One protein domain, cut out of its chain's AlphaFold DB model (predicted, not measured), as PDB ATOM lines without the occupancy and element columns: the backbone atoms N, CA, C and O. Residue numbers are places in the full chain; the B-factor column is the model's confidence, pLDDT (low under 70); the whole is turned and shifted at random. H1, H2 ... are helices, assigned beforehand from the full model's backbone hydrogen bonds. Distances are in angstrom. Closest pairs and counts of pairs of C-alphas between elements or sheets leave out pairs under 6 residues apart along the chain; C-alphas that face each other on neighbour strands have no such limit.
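Overview. This is residues 2 to 120 of the 262 residues of an uncharacterized protein of Chryseobacterium sp. 36-9 (UniProt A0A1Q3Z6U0). Four crossed helices, H1 to H4, make a small head with H1 at its core, and the long helix H5 runs out from it as a single arm. H2, H3 and H4 pack round H1, H5 starts beside H4, and residues 113 to 120 fold back from the arm's far end. The printed part has 119 residues with five named helices, H1 to H5 in chain order, and no named strand: all helix. It is loose, with a radius of gyration of the C-alphas of 17.8 A, and elongated by the arm, spanning 54 by 33 by 27 A.

Arrangement. H5, residues 84 to 111, touches H4, residues 69 to 78, with residues 84 to 87 alone; the closest C-alphas, of Asp 73 and Phe 84, are 4.6 A apart. Their lines are only just about perpendicular, at 72 degrees. H4 touches the hub H1, residues 5 to 22, at a steep tilt of 38 degrees, the same way, closest at the C-alphas of Val 15 and Leu 75, 6.8 A. H3, residues 48 to 60, touches H1 at 53 degrees, a steep tilt, opposite ways; the closest C-alphas, of Lys 9 and Val 59, are 5.3 A apart. H2, residues 28 to 42, touches H1 about perpendicular at 90 degrees, closest at the C-alphas of Ser 20 and Ile 31, 5.6 A. H5 is apart from H2 and H3. In H1, H2, H3, H4 and H5 every O i to N i+4 pair is within hydrogen-bond range.

Along the chain. H5 is 39.9 A long, from C-alpha 84 at (-4.722, 33.007, -46.346) to C-alpha 111 at (12.490, -0.764, -58.864). H1, 26.1 A, begins at C-alpha 5 at (-11.035, 27.046, -55.816). H2 measures 21.2 A, H3 16.4 A and H4 14.4 A.

Size, cuts and confidence. The C-alphas farthest apart, of Asp 41 and Asn 111, are 55.8 A apart. The printed part has no cut and no long link. Residues 93 to 100 and 106 to 112 stand free. The mean pLDDT of the printed part is 78.5; residues 2 to 3, 91 and 93 to 120 are under 70.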
ATOM      1  N   PRO A   2     -10.313  29.712 -62.403       45.94
ATOM      2  CA  PRO A   2     -10.735  30.119 -61.070       45.94
ATOM      3  C   PRO A   2      -9.513  30.134 -60.150       45.94
ATOM      4  O   PRO A   2      -8.824  29.125 -59.983       45.94
ATOM      5  N   LYS A   3      -9.161  31.316 -59.642       60.19
ATOM      6  CA  LYS A   3      -7.992  31.487 -58.778       60.19
ATOM      7  C   LYS A   3      -8.359  30.918 -57.402       60.19
ATOM      8  O   LYS A   3      -9.116  31.543 -56.663       60.19
ATOM      9  N   PHE A   4      -7.791  29.760 -57.069       70.50
ATOM     10  CA  PHE A   4      -7.781  29.154 -55.727       70.50
ATOM     11  C   PHE A   4      -9.039  28.385 -55.272       70.50
ATOM     12  O   PHE A   4      -9.323  28.336 -54.077       70.50
ATOM     13  N   LEU A   5      -9.827  27.806 -56.188       79.75
ATOM     14  CA  LEU A   5     -11.035  27.046 -55.816       79.75
ATOM     15  C   LEU A   5     -10.753  25.873 -54.841       79.75
ATOM     16  O   LEU A   5     -11.458  25.787 -53.833       79.75
ATOM     17  N   PRO A   6      -9.728  25.018 -55.052       82.00
ATOM     18  CA  PRO A   6      -9.408  23.933 -54.118       82.00
ATOM     19  C   PRO A   6      -9.029  24.438 -52.720       82.00
ATOM     20  O   PRO A   6      -9.513  23.914 -51.718       82.00
ATOM     21  N   GLU A   7      -8.213  25.490 -52.640       86.81
ATOM     22  CA  GLU A   7      -7.744  26.032 -51.364       86.81
ATOM     23  C   GLU A   7      -8.880  26.707 -50.585       86.81
ATOM     24  O   GLU A   7      -8.980  26.527 -49.372       86.81
ATOM     25  N   LYS A   8      -9.776  27.435 -51.274       91.00
ATOM     26  CA  LYS A   8     -10.993  27.999 -50.666       91.00
ATOM     27  C   LYS A   8     -11.911  26.895 -50.139       91.00
ATOM     28  O   LYS A   8     -12.400  27.004 -49.020       91.00
ATOM     29  N   LYS A   9     -12.137  25.840 -50.931       90.06
ATOM     30  CA  LYS A   9     -12.987  24.704 -50.545       90.06
ATOM     31  C   LYS A   9     -12.468  24.047 -49.272       90.06
ATOM     32  O   LYS A   9     -13.231  23.876 -48.325       90.06
ATOM     33  N   LYS A  10     -11.167  23.751 -49.229       87.56
ATOM     34  CA  LYS A  10     -10.538  23.129 -48.064       87.56
ATOM     35  C   LYS A  10     -10.589  24.026 -46.827       87.56
ATOM     36  O   LYS A  10     -10.938  23.542 -45.758       87.56
ATOM     37  N   LEU A  11     -10.342  25.331 -46.989       92.00
ATOM     38  CA  LEU A  11     -10.421  26.296 -45.888       92.00
ATOM     39  C   LEU A  11     -11.820  26.298 -45.254       92.00
ATOM     40  O   LEU A  11     -11.947  26.223 -44.038       92.00
ATOM     41  N   LEU A  12     -12.873  26.365 -46.075       94.00
ATOM     42  CA  LEU A  12     -14.258  26.384 -45.592       94.00
ATOM     43  C   LEU A  12     -14.640  25.088 -44.865       94.00
ATOM     44  O   LEU A  12     -15.354  25.145 -43.866       94.00
ATOM     45  N   GLN A  13     -14.154  23.939 -45.342       89.56
ATOM     46  CA  GLN A  13     -14.354  22.650 -44.678       89.56
ATOM     47  C   GLN A  13     -13.676  22.612 -43.308       89.56
ATOM     48  O   GLN A  13     -14.335  22.301 -42.324       89.56
ATOM     49  N   GLU A  14     -12.401  22.995 -43.219       87.44
ATOM     50  CA  GLU A  14     -11.656  22.968 -41.952       87.44
ATOM     51  C   GLU A  14     -12.214  23.956 -40.923       87.44
ATOM     52  O   GLU A  14     -12.300  23.633 -39.740       87.44
ATOM     53  N   VAL A  15     -12.657  25.139 -41.364       94.19
ATOM     54  CA  VAL A  15     -13.352  26.092 -40.485       94.19
ATOM     55  C   VAL A  15     -14.636  25.480 -39.934       94.19
ATOM     56  O   VAL A  15     -14.886  25.575 -38.734       94.19
ATOM     57  N   TYR A  16     -15.450  24.862 -40.794       91.31
ATOM     58  CA  TYR A  16     -16.697  24.233 -40.366       91.31
ATOM     59  C   TYR A  16     -16.438  23.068 -39.405       91.31
ATOM     60  O   TYR A  16     -17.119  22.955 -38.392       91.31
ATOM     61  N   GLU A  17     -15.443  22.227 -39.687       88.50
ATOM     62  CA  GLU A  17     -15.056  21.102 -38.830       88.50
ATOM     63  C   GLU A  17     -14.586  21.579 -37.452       88.50
ATOM     64  O   GLU A  17     -15.049  21.058 -36.435       88.50
ATOM     65  N   LYS A  18     -13.727  22.608 -37.404       89.81
ATOM     66  CA  LYS A  18     -13.273  23.209 -36.145       89.81
ATOM     67  C   LYS A  18     -14.452  23.775 -35.353       89.81
ATOM     68  O   LYS A  18     -14.641  23.388 -34.200       89.81
ATOM     69  N   ALA A  19     -15.304  24.580 -35.989       88.06
ATOM     70  CA  ALA A  19     -16.489  25.149 -35.348       88.06
ATOM     71  C   ALA A  19     -17.466  24.069 -34.871       88.06
ATOM     72  O   ALA A  19     -18.012  24.166 -33.778       88.06
ATOM     73  N   SER A  20     -17.655  23.005 -35.654       89.25
ATOM     74  CA  SER A  20     -18.498  21.867 -35.284       89.25
ATOM     75  C   SER A  20     -17.946  21.085 -34.093       89.25
ATOM     76  O   SER A  20     -18.726  20.436 -33.405       89.25
ATOM     77  N   SER A  21     -16.628  21.093 -33.876       88.06
ATOM     78  CA  SER A  21     -16.001  20.435 -32.723       88.06
ATOM     79  C   SER A  21     -16.070  21.273 -31.442       88.06
ATOM     80  O   SER A  21     -16.024  20.715 -30.347       88.06
ATOM     81  N   GLU A  22     -16.191  22.595 -31.582       87.38
ATOM     82  CA  GLU A  22     -16.289  23.565 -30.483       87.38
ATOM     83  C   GLU A  22     -17.755  23.841 -30.079       87.38
ATOM     84  O   GLU A  22     -18.032  24.121 -28.911       87.38
ATOM     85  N   ALA A  23     -18.700  23.709 -31.019       87.88
ATOM     86  CA  ALA A  23     -20.126  23.932 -30.799       87.88
ATOM     87  C   ALA A  23     -20.804  22.796 -30.010       87.88
ATOM     88  O   ALA A  23     -20.442  21.623 -30.104       87.88
ATOM     89  N   THR A  24     -21.868  23.138 -29.279       86.31
ATOM     90  CA  THR A  24     -22.758  22.144 -28.639       86.31
ATOM     91  C   THR A  24     -23.849  21.646 -29.589       86.31
ATOM     92  O   THR A  24     -24.454  20.590 -29.399       86.31
ATOM     93  N   GLU A  25     -24.110  22.435 -30.621       85.12
ATOM     94  CA  GLU A  25     -25.137  22.275 -31.621       85.12
ATOM     95  C   GLU A  25     -24.687  21.294 -32.702       85.12
ATOM     96  O   GLU A  25     -23.576  21.363 -33.214       85.12
ATOM     97  N   THR A  26     -25.589  20.410 -33.124       82.50
ATOM     98  CA  THR A  26     -25.320  19.433 -34.193       82.50
ATOM     99  C   THR A  26     -25.895  19.848 -35.546       82.50
ATOM    100  O   THR A  26     -25.558  19.272 -36.579       82.50
ATOM    101  N   SER A  27     -26.795  20.837 -35.561       89.62
ATOM    102  CA  SER A  27     -27.387  21.347 -36.798       89.62
ATOM    103  C   SER A  27     -26.422  22.291 -37.509       89.62
ATOM    104  O   SER A  27     -25.811  23.138 -36.860       89.62
ATOM    105  N   PHE A  28     -26.368  22.213 -38.841       87.94
ATOM    106  CA  PHE A  28     -25.524  23.081 -39.668       87.94
ATOM    107  C   PHE A  28     -25.693  24.567 -39.307       87.94
ATOM    108  O   PHE A  28     -24.728  25.238 -38.967       87.94
ATOM    109  N   ASN A  29     -26.935  25.063 -39.266       91.31
ATOM    110  CA  ASN A  29     -27.210  26.462 -38.925       91.31
ATOM    111  C   ASN A  29     -26.798  26.820 -37.489       91.31
ATOM    112  O   ASN A  29     -26.327  27.929 -37.261       91.31
ATOM    113  N   GLY A  30     -26.966  25.900 -36.535       90.81
ATOM    114  CA  GLY A  30     -26.531  26.105 -35.150       90.81
ATOM    115  C   GLY A  30     -25.014  26.262 -35.044       90.81
ATOM    116  O   GLY A  30     -24.542  27.210 -34.425       90.81
ATOM    117  N   ILE A  31     -24.259  25.408 -35.739       92.81
ATOM    118  CA  ILE A  31     -22.793  25.492 -35.809       92.81
ATOM    119  C   ILE A  31     -22.357  26.820 -36.435       92.81
ATOM    120  O   ILE A  31     -21.434  27.467 -35.947       92.81
ATOM    121  N   LEU A  32     -23.037  27.275 -37.492       94.75
ATOM    122  CA  LEU A  32     -22.694  28.549 -38.123       94.75
ATOM    123  C   LEU A  32     -23.020  29.767 -37.253       94.75
ATOM    124  O   LEU A  32     -22.306  30.764 -37.327       94.75
ATOM    125  N   LEU A  33     -24.071  29.700 -36.433       94.06
ATOM    126  CA  LEU A  33     -24.371  30.743 -35.449       94.06
ATOM    127  C   LEU A  33     -23.299  30.799 -34.354       94.06
ATOM    128  O   LEU A  33     -22.875  31.889 -33.974       94.06
ATOM    129  N   HIS A  34     -22.819  29.639 -33.900       92.06
ATOM    130  CA  HIS A  34     -21.697  29.555 -32.967       92.06
ATOM    131  C   HIS A  34     -20.412  30.143 -33.573       92.06
ATOM    132  O   HIS A  34     -19.755  30.981 -32.955       92.06
ATOM    133  N   LEU A  35     -20.099  29.783 -34.822       93.69
ATOM    134  CA  LEU A  35     -18.977  30.357 -35.570       93.69
ATOM    135  C   LEU A  35     -19.098  31.882 -35.700       93.69
ATOM    136  O   LEU A  35     -18.112  32.589 -35.511       93.69
ATOM    137  N   GLU A  36     -20.290  32.404 -36.005       94.62
ATOM    138  CA  GLU A  36     -20.529  33.850 -36.075       94.62
ATOM    139  C   GLU A  36     -20.214  34.545 -34.742       94.62
ATOM    140  O   GLU A  36     -19.605  35.614 -34.753       94.62
ATOM    141  N   GLN A  37     -20.573  33.942 -33.602       91.75
ATOM    142  CA  GLN A  37     -20.222  34.475 -32.282       91.75
ATOM    143  C   GLN A  37     -18.707  34.503 -32.057       91.75
ATOM    144  O   GLN A  37     -18.180  35.561 -31.722       91.75
ATOM    145  N   ILE A  38     -17.996  33.402 -32.323       88.50
ATOM    146  CA  ILE A  38     -16.533  33.350 -32.152       88.50
ATOM    147  C   ILE A  38     -15.836  34.384 -33.042       88.50
ATOM    148  O   ILE A  38     -14.982  35.145 -32.587       88.50
ATOM    149  N   LEU A  39     -16.219  34.447 -34.321       90.81
ATOM    150  CA  LEU A  39     -15.625  35.392 -35.265       90.81
ATOM    151  C   LEU A  39     -15.906  36.844 -34.878       90.81
ATOM    152  O   LEU A  39     -15.079  37.708 -35.144       90.81
ATOM    153  N   LYS A  40     -17.051  37.124 -34.252       90.69
ATOM    154  CA  LYS A  40     -17.390  38.461 -33.767       90.69
ATOM    155  C   LYS A  40     -16.577  38.867 -32.535       90.69
ATOM    156  O   LYS A  40     -16.260  40.048 -32.409       90.69
ATOM    157  N   ASP A  41     -16.278  37.922 -31.651       83.75
ATOM    158  CA  ASP A  41     -15.609  38.198 -30.378       83.75
ATOM    159  C   ASP A  41     -14.081  38.284 -30.529       83.75
ATOM    160  O   ASP A  41     -13.445  39.130 -29.898       83.75
ATOM    161  N   GLU A  42     -13.489  37.455 -31.394       84.25
ATOM    162  CA  GLU A  42     -12.029  37.324 -31.531       84.25
ATOM    163  C   GLU A  42     -11.470  37.840 -32.871       84.25
ATOM    164  O   GLU A  42     -10.267  38.093 -32.989       84.25
ATOM    165  N   PHE A  43     -12.319  38.020 -33.890       85.88
ATOM    166  CA  PHE A  43     -11.908  38.337 -35.264       85.88
ATOM    167  C   PHE A  43     -12.805  39.423 -35.904       85.88
ATOM    168  O   PHE A  43     -13.376  40.274 -35.222       85.88
ATOM    169  N   GLU A  44     -12.886  39.463 -37.242       82.38
ATOM    170  CA  GLU A  44     -13.824  40.337 -37.957       82.38
ATOM    171  C   GLU A  44     -15.191  39.643 -38.104       82.38
ATOM    172  O   GLU A  44     -15.230  38.471 -38.499       82.38
ATOM    173  N   PRO A  45     -16.315  40.352 -37.881       84.06
ATOM    174  CA  PRO A  45     -17.641  39.756 -37.969       84.06
ATOM    175  C   PRO A  45     -17.931  39.167 -39.352       84.06
ATOM    176  O   PRO A  45     -17.862  39.856 -40.374       84.06
ATOM    177  N   LEU A  46     -18.352  37.904 -39.374       92.12
ATOM    178  CA  LEU A  46     -18.879  37.233 -40.555       92.12
ATOM    179  C   LEU A  46     -20.241  36.639 -40.207       92.12
ATOM    180  O   LEU A  46     -20.334  35.784 -39.334       92.12
ATOM    181  N   SER A  47     -21.292  37.074 -40.907       92.81
ATOM    182  CA  SER A  47     -22.634  36.544 -40.646       92.81
ATOM    183  C   SER A  47     -22.733  35.067 -41.023       92.81
ATOM    184  O   SER A  47     -22.189  34.655 -42.058       92.81
ATOM    185  N   TYR A  48     -23.507  34.295 -40.260       92.62
ATOM    186  CA  TYR A  48     -23.737  32.879 -40.537       92.62
ATOM    187  C   TYR A  48     -24.269  32.664 -41.967       92.62
ATOM    188  O   TYR A  48     -23.840  31.739 -42.649       92.62
ATOM    189  N   LYS A  49     -25.127  33.568 -42.476       94.25
ATOM    190  CA  LYS A  49     -25.668  33.516 -43.851       94.25
ATOM    191  C   LYS A  49     -24.586  33.673 -44.912       94.25
ATOM    192  O   LYS A  49     -24.660  33.054 -45.975       94.25
ATOM    193  N   SER A  50     -23.599  34.532 -44.656       95.06
ATOM    194  CA  SER A  50     -22.470  34.715 -45.568       95.06
ATOM    195  C   SER A  50     -21.634  33.444 -45.629       95.06
ATOM    196  O   SER A  50     -21.362  32.963 -46.726       95.06
ATOM    197  N   PHE A  51     -21.296  32.866 -44.472       95.50
ATOM    198  CA  PHE A  51     -20.555  31.609 -44.426       95.50
ATOM    199  C   PHE A  51     -21.342  30.456 -45.060       95.50
ATOM    200  O   PHE A  51     -20.793  29.740 -45.890       95.50
ATOM    201  N   GLU A  52     -22.636  30.321 -44.756       94.69
ATOM    202  CA  GLU A  52     -23.538  29.340 -45.377       94.69
ATOM    203  C   GLU A  52     -23.509  29.447 -46.904       94.69
ATOM    204  O   GLU A  52     -23.365  28.443 -47.598       94.69
ATOM    205  N   THR A  53     -23.608  30.670 -47.433       95.06
ATOM    206  CA  THR A  53     -23.558  30.909 -48.879       95.06
ATOM    207  C   THR A  53     -22.224  30.448 -49.457       95.06
ATOM    208  O   THR A  53     -22.210  29.747 -50.466       95.06
ATOM    209  N   TYR A  54     -21.101  30.798 -48.823       94.56
ATOM    210  CA  TYR A  54     -19.772  30.379 -49.274       94.56
ATOM    211  C   TYR A  54     -19.619  28.861 -49.242       94.56
ATOM    212  O   TYR A  54     -19.144  28.274 -50.209       94.56
ATOM    213  N   TYR A  55     -20.067  28.228 -48.161       92.69
ATOM    214  CA  TYR A  55     -19.990  26.789 -47.984       92.69
ATOM    215  C   TYR A  55     -20.805  26.057 -49.056       92.69
ATOM    216  O   TYR A  55     -20.259  25.246 -49.795       92.69
ATOM    217  N   LYS A  56     -22.083  26.404 -49.233       92.38
ATOM    218  CA  LYS A  56     -22.944  25.758 -50.236       92.38
ATOM    219  C   LYS A  56     -22.438  25.974 -51.662       92.38
ATOM    220  O   LYS A  56     -22.356  25.034 -52.442       92.38
ATOM    221  N   THR A  57     -22.044  27.198 -52.008       91.12
ATOM    222  CA  THR A  57     -21.587  27.501 -53.376       91.12
ATOM    223  C   THR A  57     -20.257  26.826 -53.715       91.12
ATOM    224  O   THR A  57     -20.144  26.219 -54.774       91.12
ATOM    225  N   ILE A  58     -19.264  26.869 -52.824       90.06
ATOM    226  CA  ILE A  58     -17.911  26.367 -53.120       90.06
ATOM    227  C   ILE A  58     -17.737  24.894 -52.742       90.06
ATOM    228  O   ILE A  58     -17.070  24.146 -53.460       90.06
ATOM    229  N   VAL A  59     -18.276  24.466 -51.599       84.00
ATOM    230  CA  VAL A  59     -18.061  23.111 -51.072       84.00
ATOM    231  C   VAL A  59     -19.055  22.125 -51.674       84.00
ATOM    232  O   VAL A  59     -18.622  21.067 -52.132       84.00
ATOM    233  N   GLU A  60     -20.348  22.467 -51.694       85.44
ATOM    234  CA  GLU A  60     -21.409  21.573 -52.187       85.44
ATOM    235  C   GLU A  60     -21.574  21.651 -53.711       85.44
ATOM    236  O   GLU A  60     -21.593  20.617 -54.373       85.44
ATOM    237  N   ASN A  61     -21.652  22.863 -54.273       84.88
ATOM    238  CA  ASN A  61     -21.917  23.066 -55.705       84.88
ATOM    239  C   ASN A  61     -20.647  23.170 -56.568       84.88
ATOM    240  O   ASN A  61     -20.742  23.181 -57.792       84.88
ATOM    241  N   GLU A  62     -19.464  23.241 -55.948       85.50
ATOM    242  CA  GLU A  62     -18.163  23.375 -56.627       85.50
ATOM    243  C   GLU A  62     -18.053  24.596 -57.563       85.50
ATOM    244  O   GLU A  62     -17.298  24.599 -58.538       85.50
ATOM    245  N   GLU A  63     -18.782  25.667 -57.253       84.81
ATOM    246  CA  GLU A  63     -18.788  26.910 -58.020       84.81
ATOM    247  C   GLU A  63     -17.687  27.872 -57.538       84.81
ATOM    248  O   GLU A  63     -17.420  28.005 -56.341       84.81
ATOM    249  N   ASP A  64     -17.052  28.601 -58.466       79.69
ATOM    250  CA  ASP A  64     -16.074  29.639 -58.106       79.69
ATOM    251  C   ASP A  64     -16.775  30.906 -57.624       79.69
ATOM    252  O   ASP A  64     -17.018  31.855 -58.373       79.69
ATOM    253  N   TYR A  65     -17.085  30.915 -56.332       87.00
ATOM    254  CA  TYR A  65     -17.590  32.088 -55.646       87.00
ATOM    255  C   TYR A  65     -16.431  32.984 -55.177       87.00
ATOM    256  O   TYR A  65     -15.425  32.549 -54.593       87.00
ATOM    257  N   ASN A  66     -16.563  34.287 -55.427       89.25
ATOM    258  CA  ASN A  66     -15.560  35.258 -55.013       89.25
ATOM    259  C   ASN A  66     -15.750  35.650 -53.540       89.25
ATOM    260  O   ASN A  66     -16.671  36.391 -53.198       89.25
ATOM    261  N   ILE A  67     -14.845  35.187 -52.678       91.00
ATOM    262  CA  ILE A  67     -14.778  35.584 -51.266       91.00
ATOM    263  C   ILE A  67     -13.767  36.727 -51.124       91.00
ATOM    264  O   ILE A  67     -12.667  36.668 -51.678       91.00
ATOM    265  N   LYS A  68     -14.128  37.775 -50.369       92.44
ATOM    266  CA  LYS A  68     -13.219  38.891 -50.070       92.44
ATOM    267  C   LYS A  68     -11.955  38.384 -49.378       92.44
ATOM    268  O   LYS A  68     -12.018  37.520 -48.508       92.44
ATOM    269  N   ARG A  69     -10.810  38.985 -49.714       92.19
ATOM    270  CA  ARG A  69      -9.520  38.571 -49.155       92.19
ATOM    271  C   ARG A  69      -9.463  38.680 -47.629       92.19
ATOM    272  O   ARG A  69      -8.982  37.750 -47.000       92.19
ATOM    273  N   SER A  70     -10.022  39.746 -47.053       90.69
ATOM    274  CA  SER A  70     -10.091  39.924 -45.597       90.69
ATOM    275  C   SER A  70     -10.812  38.766 -44.905       90.69
ATOM    276  O   SER A  70     -10.312  38.234 -43.924       90.69
ATOM    277  N   ILE A  71     -11.932  38.305 -45.473       93.75
ATOM    278  CA  ILE A  71     -12.680  37.159 -44.948       93.75
ATOM    279  C   ILE A  71     -11.810  35.900 -44.977       93.75
ATOM    280  O   ILE A  71     -11.715  35.210 -43.970       93.75
ATOM    281  N   LEU A  72     -11.136  35.617 -46.097       94.19
ATOM    282  CA  LEU A  72     -10.237  34.462 -46.199       94.19
ATOM    283  C   LEU A  72      -9.102  34.531 -45.171       94.19
ATOM    284  O   LEU A  72      -8.775  33.520 -44.552       94.19
ATOM    285  N   ASP A  73      -8.519  35.713 -44.968       92.94
ATOM    286  CA  ASP A  73      -7.466  35.913 -43.975       92.94
ATOM    287  C   ASP A  73      -7.992  35.672 -42.550       92.94
ATOM    288  O   ASP A  73      -7.338  34.976 -41.780       92.94
ATOM    289  N   ASN A  74      -9.188  36.157 -42.209       92.12
ATOM    290  CA  ASN A  74      -9.786  35.955 -40.884       92.12
ATOM    291  C   ASN A  74     -10.170  34.499 -40.623       92.12
ATOM    292  O   ASN A  74      -9.890  33.974 -39.550       92.12
ATOM    293  N   LEU A  75     -10.743  33.823 -41.617       94.44
ATOM    294  CA  LEU A  75     -11.019  32.390 -41.540       94.44
ATOM    295  C   LEU A  75      -9.729  31.578 -41.351       94.44
ATOM    296  O   LEU A  75      -9.706  30.624 -40.581       94.44
ATOM    297  N   SER A  76      -8.634  31.993 -41.994       93.69
ATOM    298  CA  SER A  76      -7.319  31.363 -41.806       93.69
ATOM    299  C   SER A  76      -6.773  31.598 -40.391       93.69
ATOM    300  O   SER A  76      -6.217  30.682 -39.793       93.69
ATOM    301  N   ARG A  77      -6.985  32.789 -39.816       91.38
ATOM    302  CA  ARG A  77      -6.615  33.098 -38.423       91.38
ATOM    303  C   ARG A  77      -7.406  32.304 -37.403       91.38
ATOM    304  O   ARG A  77      -6.821  31.849 -36.427       91.38
ATOM    305  N   TYR A  78      -8.689  32.067 -37.656       90.00
ATOM    306  CA  TYR A  78      -9.492  31.177 -36.820       90.00
ATOM    307  C   TYR A  78      -8.914  29.749 -36.770       90.00
ATOM    308  O   TYR A  78      -8.997  29.087 -35.734       90.00
ATOM    309  N   LEU A  79      -8.264  29.292 -37.847       89.94
ATOM    310  CA  LEU A  79      -7.527  28.021 -37.890       89.94
ATOM    311  C   LEU A  79      -6.096  28.099 -37.318       89.94
ATOM    312  O   LEU A  79      -5.418  27.077 -37.251       89.94
ATOM    313  N   GLY A  80      -5.628  29.277 -36.898       89.25
ATOM    314  CA  GLY A  80      -4.298  29.485 -36.317       89.25
ATOM    315  C   GLY A  80      -3.209  29.940 -37.297       89.25
ATOM    316  O   GLY A  80      -2.043  29.978 -36.914       89.25
ATOM    317  N   TYR A  81      -3.554  30.304 -38.536       88.69
ATOM    318  CA  TYR A  81      -2.608  30.834 -39.528       88.69
ATOM    319  C   TYR A  81      -2.602  32.367 -39.557       88.69
ATOM    320  O   TYR A  81      -3.623  33.007 -39.334       88.69
ATOM    321  N   ASP A  82      -1.492  32.991 -39.959       88.31
ATOM    322  CA  ASP A  82      -1.408  34.462 -40.012       88.31
ATOM    323  C   ASP A  82      -2.406  35.104 -40.999       88.31
ATOM    324  O   ASP A  82      -2.952  36.191 -40.763       88.31
ATOM    325  N   ASN A  83      -2.584  34.458 -42.156       92.81
ATOM    326  CA  ASN A  83      -3.412  34.905 -43.275       92.81
ATOM    327  C   ASN A  83      -3.603  33.767 -44.298       92.81
ATOM    328  O   ASN A  83      -2.998  32.697 -44.189       92.81
ATOM    329  N   PHE A  84      -4.398  34.015 -45.340       92.12
ATOM    330  CA  PHE A  84      -4.722  33.007 -46.346       92.12
ATOM    331  C   PHE A  84      -3.534  32.590 -47.230       92.12
ATOM    332  O   PHE A  84      -3.516  31.472 -47.737       92.12
ATOM    333  N   ASP A  85      -2.513  33.433 -47.419       90.69
ATOM    334  CA  ASP A  85      -1.310  33.022 -48.157       90.69
ATOM    335  C   ASP A  85      -0.417  32.103 -47.317       90.69
ATOM    336  O   ASP A  85       0.190  31.190 -47.881       90.69
ATOM    337  N   SER A  86      -0.375  32.303 -45.994       89.19
ATOM    338  CA  SER A  86       0.297  31.397 -45.054       89.19
ATOM    339  C   SER A  86      -0.340  30.004 -45.110       89.19
ATOM    340  O   SER A  86       0.329  29.037 -45.477       89.19
ATOM    341  N   TYR A  87      -1.667  29.939 -44.944       88.19
ATOM    342  CA  TYR A  87      -2.461  28.714 -45.105       88.19
ATOM    343  C   TYR A  87      -2.209  28.021 -46.459       88.19
ATOM    344  O   TYR A  87      -1.918  26.826 -46.537       88.19
ATOM    345  N   ARG A  88      -2.235  28.785 -47.559       86.69
ATOM    346  CA  ARG A  88      -1.989  28.248 -48.907       86.69
ATOM    347  C   ARG A  88      -0.577  27.709 -49.111       86.69
ATOM    348  O   ARG A  88      -0.393  26.796 -49.912       86.69
ATOM    349  N   SER A  89       0.427  28.324 -48.497       81.38
ATOM    350  CA  SER A  89       1.824  27.919 -48.684       81.38
ATOM    351  C   SER A  89       2.084  26.565 -48.033       81.38
ATOM    352  O   SER A  89       2.752  25.715 -48.626       81.38
ATOM    353  N   GLU A  90       1.478  26.329 -46.872       70.19
ATOM    354  CA  GLU A  90       1.494  25.024 -46.216       70.19
ATOM    355  C   GLU A  90       0.721  23.982 -47.029       70.19
ATOM    356  O   GLU A  90       1.270  22.924 -47.337       70.19
ATOM    357  N   TRP A  91      -0.476  24.327 -47.518       67.94
ATOM    358  CA  TRP A  91      -1.248  23.460 -48.414       67.94
ATOM    359  C   TRP A  91      -0.449  23.025 -49.651       67.94
ATOM    360  O   TRP A  91      -0.348  21.836 -49.946       67.94
ATOM    361  N   LYS A  92       0.189  23.970 -50.353       71.31
ATOM    362  CA  LYS A  92       1.025  23.667 -51.528       71.31
ATOM    363  C   LYS A  92       2.221  22.792 -51.176       71.31
ATOM    364  O   LYS A  92       2.612  21.944 -51.973       71.31
ATOM    365  N   THR A  93       2.807  22.988 -49.998       67.56
ATOM    366  CA  THR A  93       3.930  22.171 -49.523       67.56
ATOM    367  C   THR A  93       3.477  20.738 -49.260       67.56
ATOM    368  O   THR A  93       4.148  19.800 -49.691       67.56
ATOM    369  N   ILE A  94       2.319  20.560 -48.625       57.16
ATOM    370  CA  ILE A  94       1.705  19.251 -48.391       57.16
ATOM    371  C   ILE A  94       1.372  18.583 -49.726       57.16
ATOM    372  O   ILE A  94       1.770  17.443 -49.944       57.16
ATOM    373  N   GLU A  95       0.735  19.296 -50.655       61.47
ATOM    374  CA  GLU A  95       0.391  18.772 -51.977       61.47
ATOM    375  C   GLU A  95       1.645  18.340 -52.751       61.47
ATOM    376  O   GLU A  95       1.724  17.200 -53.205       61.47
ATOM    377  N   HIS A  96       2.676  19.187 -52.831       62.62
ATOM    378  CA  HIS A  96       3.943  18.830 -53.474       62.62
ATOM    379  C   HIS A  96       4.641  17.654 -52.786       62.62
ATOM    380  O   HIS A  96       5.203  16.797 -53.470       62.62
ATOM    381  N   THR A  97       4.586  17.574 -51.457       55.81
ATOM    382  CA  THR A  97       5.181  16.470 -50.692       55.81
ATOM    383  C   THR A  97       4.429  15.167 -50.932       55.81
ATOM    384  O   THR A  97       5.064  14.136 -51.141       55.81
ATOM    385  N   ILE A  98       3.094  15.202 -50.980       55.12
ATOM    386  CA  ILE A  98       2.249  14.056 -51.328       55.12
ATOM    387  C   ILE A  98       2.550  13.615 -52.760       55.12
ATOM    388  O   ILE A  98       2.829  12.442 -52.983       55.12
ATOM    389  N   GLN A  99       2.596  14.538 -53.721       56.84
ATOM    390  CA  GLN A  99       2.939  14.230 -55.113       56.84
ATOM    391  C   GLN A  99       4.346  13.632 -55.236       56.84
ATOM    392  O   GLN A  99       4.556  12.667 -55.973       56.84
ATOM    393  N   GLN A 100       5.318  14.151 -54.485       60.75
ATOM    394  CA  GLN A 100       6.679  13.626 -54.464       60.75
ATOM    395  C   GLN A 100       6.755  12.255 -53.780       60.75
ATOM    396  O   GLN A 100       7.496  11.389 -54.244       60.75
ATOM    397  N   ALA A 101       6.008  12.038 -52.699       56.59
ATOM    398  CA  ALA A 101       5.917  10.757 -52.010       56.59
ATOM    399  C   ALA A 101       5.250   9.706 -52.904       56.59
ATOM    400  O   ALA A 101       5.799   8.618 -53.039       56.59
ATOM    401  N   ILE A 102       4.155  10.048 -53.591       50.69
ATOM    402  CA  ILE A 102       3.505   9.201 -54.598       50.69
ATOM    403  C   ILE A 102       4.487   8.893 -55.730       50.69
ATOM    404  O   ILE A 102       4.690   7.730 -56.058       50.69
ATOM    405  N   SER A 103       5.171   9.903 -56.273       52.41
ATOM    406  CA  SER A 103       6.158   9.708 -57.345       52.41
ATOM    407  C   SER A 103       7.300   8.787 -56.905       52.41
ATOM    408  O   SER A 103       7.685   7.880 -57.638       52.41
ATOM    409  N   LYS A 104       7.825   8.967 -55.686       48.94
ATOM    410  CA  LYS A 104       8.862   8.096 -55.112       48.94
ATOM    411  C   LYS A 104       8.338   6.695 -54.824       48.94
ATOM    412  O   LYS A 104       9.085   5.750 -55.042       48.94
ATOM    413  N   LEU A 105       7.100   6.544 -54.356       48.53
ATOM    414  CA  LEU A 105       6.460   5.247 -54.135       48.53
ATOM    415  C   LEU A 105       6.300   4.505 -55.457       48.53
ATOM    416  O   LEU A 105       6.730   3.365 -55.536       48.53
ATOM    417  N   VAL A 106       5.804   5.163 -56.506       42.12
ATOM    418  CA  VAL A 106       5.701   4.595 -57.858       42.12
ATOM    419  C   VAL A 106       7.083   4.163 -58.357       42.12
ATOM    420  O   VAL A 106       7.261   3.006 -58.717       42.12
ATOM    421  N   ILE A 107       8.099   5.029 -58.285       39.22
ATOM    422  CA  ILE A 107       9.472   4.700 -58.717       39.22
ATOM    423  C   ILE A 107      10.085   3.564 -57.875       39.22
ATOM    424  O   ILE A 107      10.785   2.704 -58.407       39.22
ATOM    425  N   THR A 108       9.829   3.540 -56.565       34.00
ATOM    426  CA  THR A 108      10.360   2.514 -55.654       34.00
ATOM    427  C   THR A 108       9.663   1.179 -55.885       34.00
ATOM    428  O   THR A 108      10.348   0.180 -56.022       34.00
ATOM    429  N   ILE A 109       8.337   1.149 -56.037       39.78
ATOM    430  CA  ILE A 109       7.559  -0.051 -56.384       39.78
ATOM    431  C   ILE A 109       8.016  -0.622 -57.733       39.78
ATOM    432  O   ILE A 109       8.189  -1.833 -57.845       39.78
ATOM    433  N   ILE A 110       8.307   0.242 -58.712       39.22
ATOM    434  CA  ILE A 110       8.844  -0.164 -60.020       39.22
ATOM    435  C   ILE A 110      10.245  -0.795 -59.891       39.22
ATOM    436  O   ILE A 110      10.553  -1.734 -60.621       39.22
ATOM    437  N   ASN A 111      11.089  -0.331 -58.958       39.09
ATOM    438  CA  ASN A 111      12.490  -0.764 -58.864       39.09
ATOM    439  C   ASN A 111      12.826  -1.745 -57.717       39.09
ATOM    440  O   ASN A 111      13.918  -2.313 -57.771       39.09
ATOM    441  N   LYS A 112      11.966  -1.927 -56.694       38.12
ATOM    442  CA  LYS A 112      12.009  -2.940 -55.601       38.12
ATOM    443  C   LYS A 112      10.926  -2.679 -54.522       38.12
ATOM    444  O   LYS A 112      10.892  -1.586 -53.958       38.12
ATOM    445  N   PRO A 113      10.145  -3.683 -54.078       37.38
ATOM    446  CA  PRO A 113       9.161  -3.500 -53.009       37.38
ATOM    447  C   PRO A 113       9.839  -3.442 -51.628       37.38
ATOM    448  O   PRO A 113      10.097  -4.469 -51.008       37.38
ATOM    449  N   VAL A 114      10.137  -2.241 -51.121       37.62
ATOM    450  CA  VAL A 114      10.499  -2.033 -49.706       37.62
ATOM    451  C   VAL A 114       9.829  -0.759 -49.196       37.62
ATOM    452  O   VAL A 114      10.288   0.352 -49.458       37.62
ATOM    453  N   ILE A 115       8.747  -0.920 -48.435       38.06
ATOM    454  CA  ILE A 115       8.093   0.185 -47.729       38.06
ATOM    455  C   ILE A 115       8.892   0.446 -46.447       38.06
ATOM    456  O   ILE A 115       8.793  -0.308 -45.481       38.06
ATOM    457  N   LYS A 116       9.702   1.510 -46.429       38.69
ATOM    458  CA  LYS A 116      10.193   2.109 -45.180       38.69
ATOM    459  C   LYS A 116       9.376   3.361 -44.906       38.69
ATOM    460  O   LYS A 116       9.371   4.287 -45.714       38.69
ATOM    461  N   MET A 117       8.673   3.361 -43.778       41.97
ATOM    462  CA  MET A 117       7.933   4.525 -43.296       41.97
ATOM    463  C   MET A 117       8.905   5.698 -43.076       41.97
ATOM    464  O   MET A 117       9.975   5.486 -42.500       41.97
ATOM    465  N   PRO A 118       8.581   6.917 -43.538       45.25
ATOM    466  CA  PRO A 118       9.462   8.063 -43.375       45.25
ATOM    467  C   PRO A 118       9.476   8.549 -41.914       45.25
ATOM    468  O   PRO A 118       8.435   8.732 -41.286       45.25
ATOM    469  N   GLU A 119      10.677   8.788 -41.382       38.16
ATOM    470  CA  GLU A 119      10.948   9.074 -39.961       38.16
ATOM    471  C   GLU A 119      10.259  10.335 -39.397       38.16
ATOM    472  O   GLU A 119      10.161  10.482 -38.178       38.16
ATOM    473  N   PHE A 120       9.741  11.242 -40.237       46.66
ATOM    474  CA  PHE A 120       9.063  12.464 -39.776       46.66
ATOM    475  C   PHE A 120       7.694  12.196 -39.127       46.66
ATOM    476  O   PHE A 120       7.222  13.031 -38.364       46.66
TER     477      PHE A 120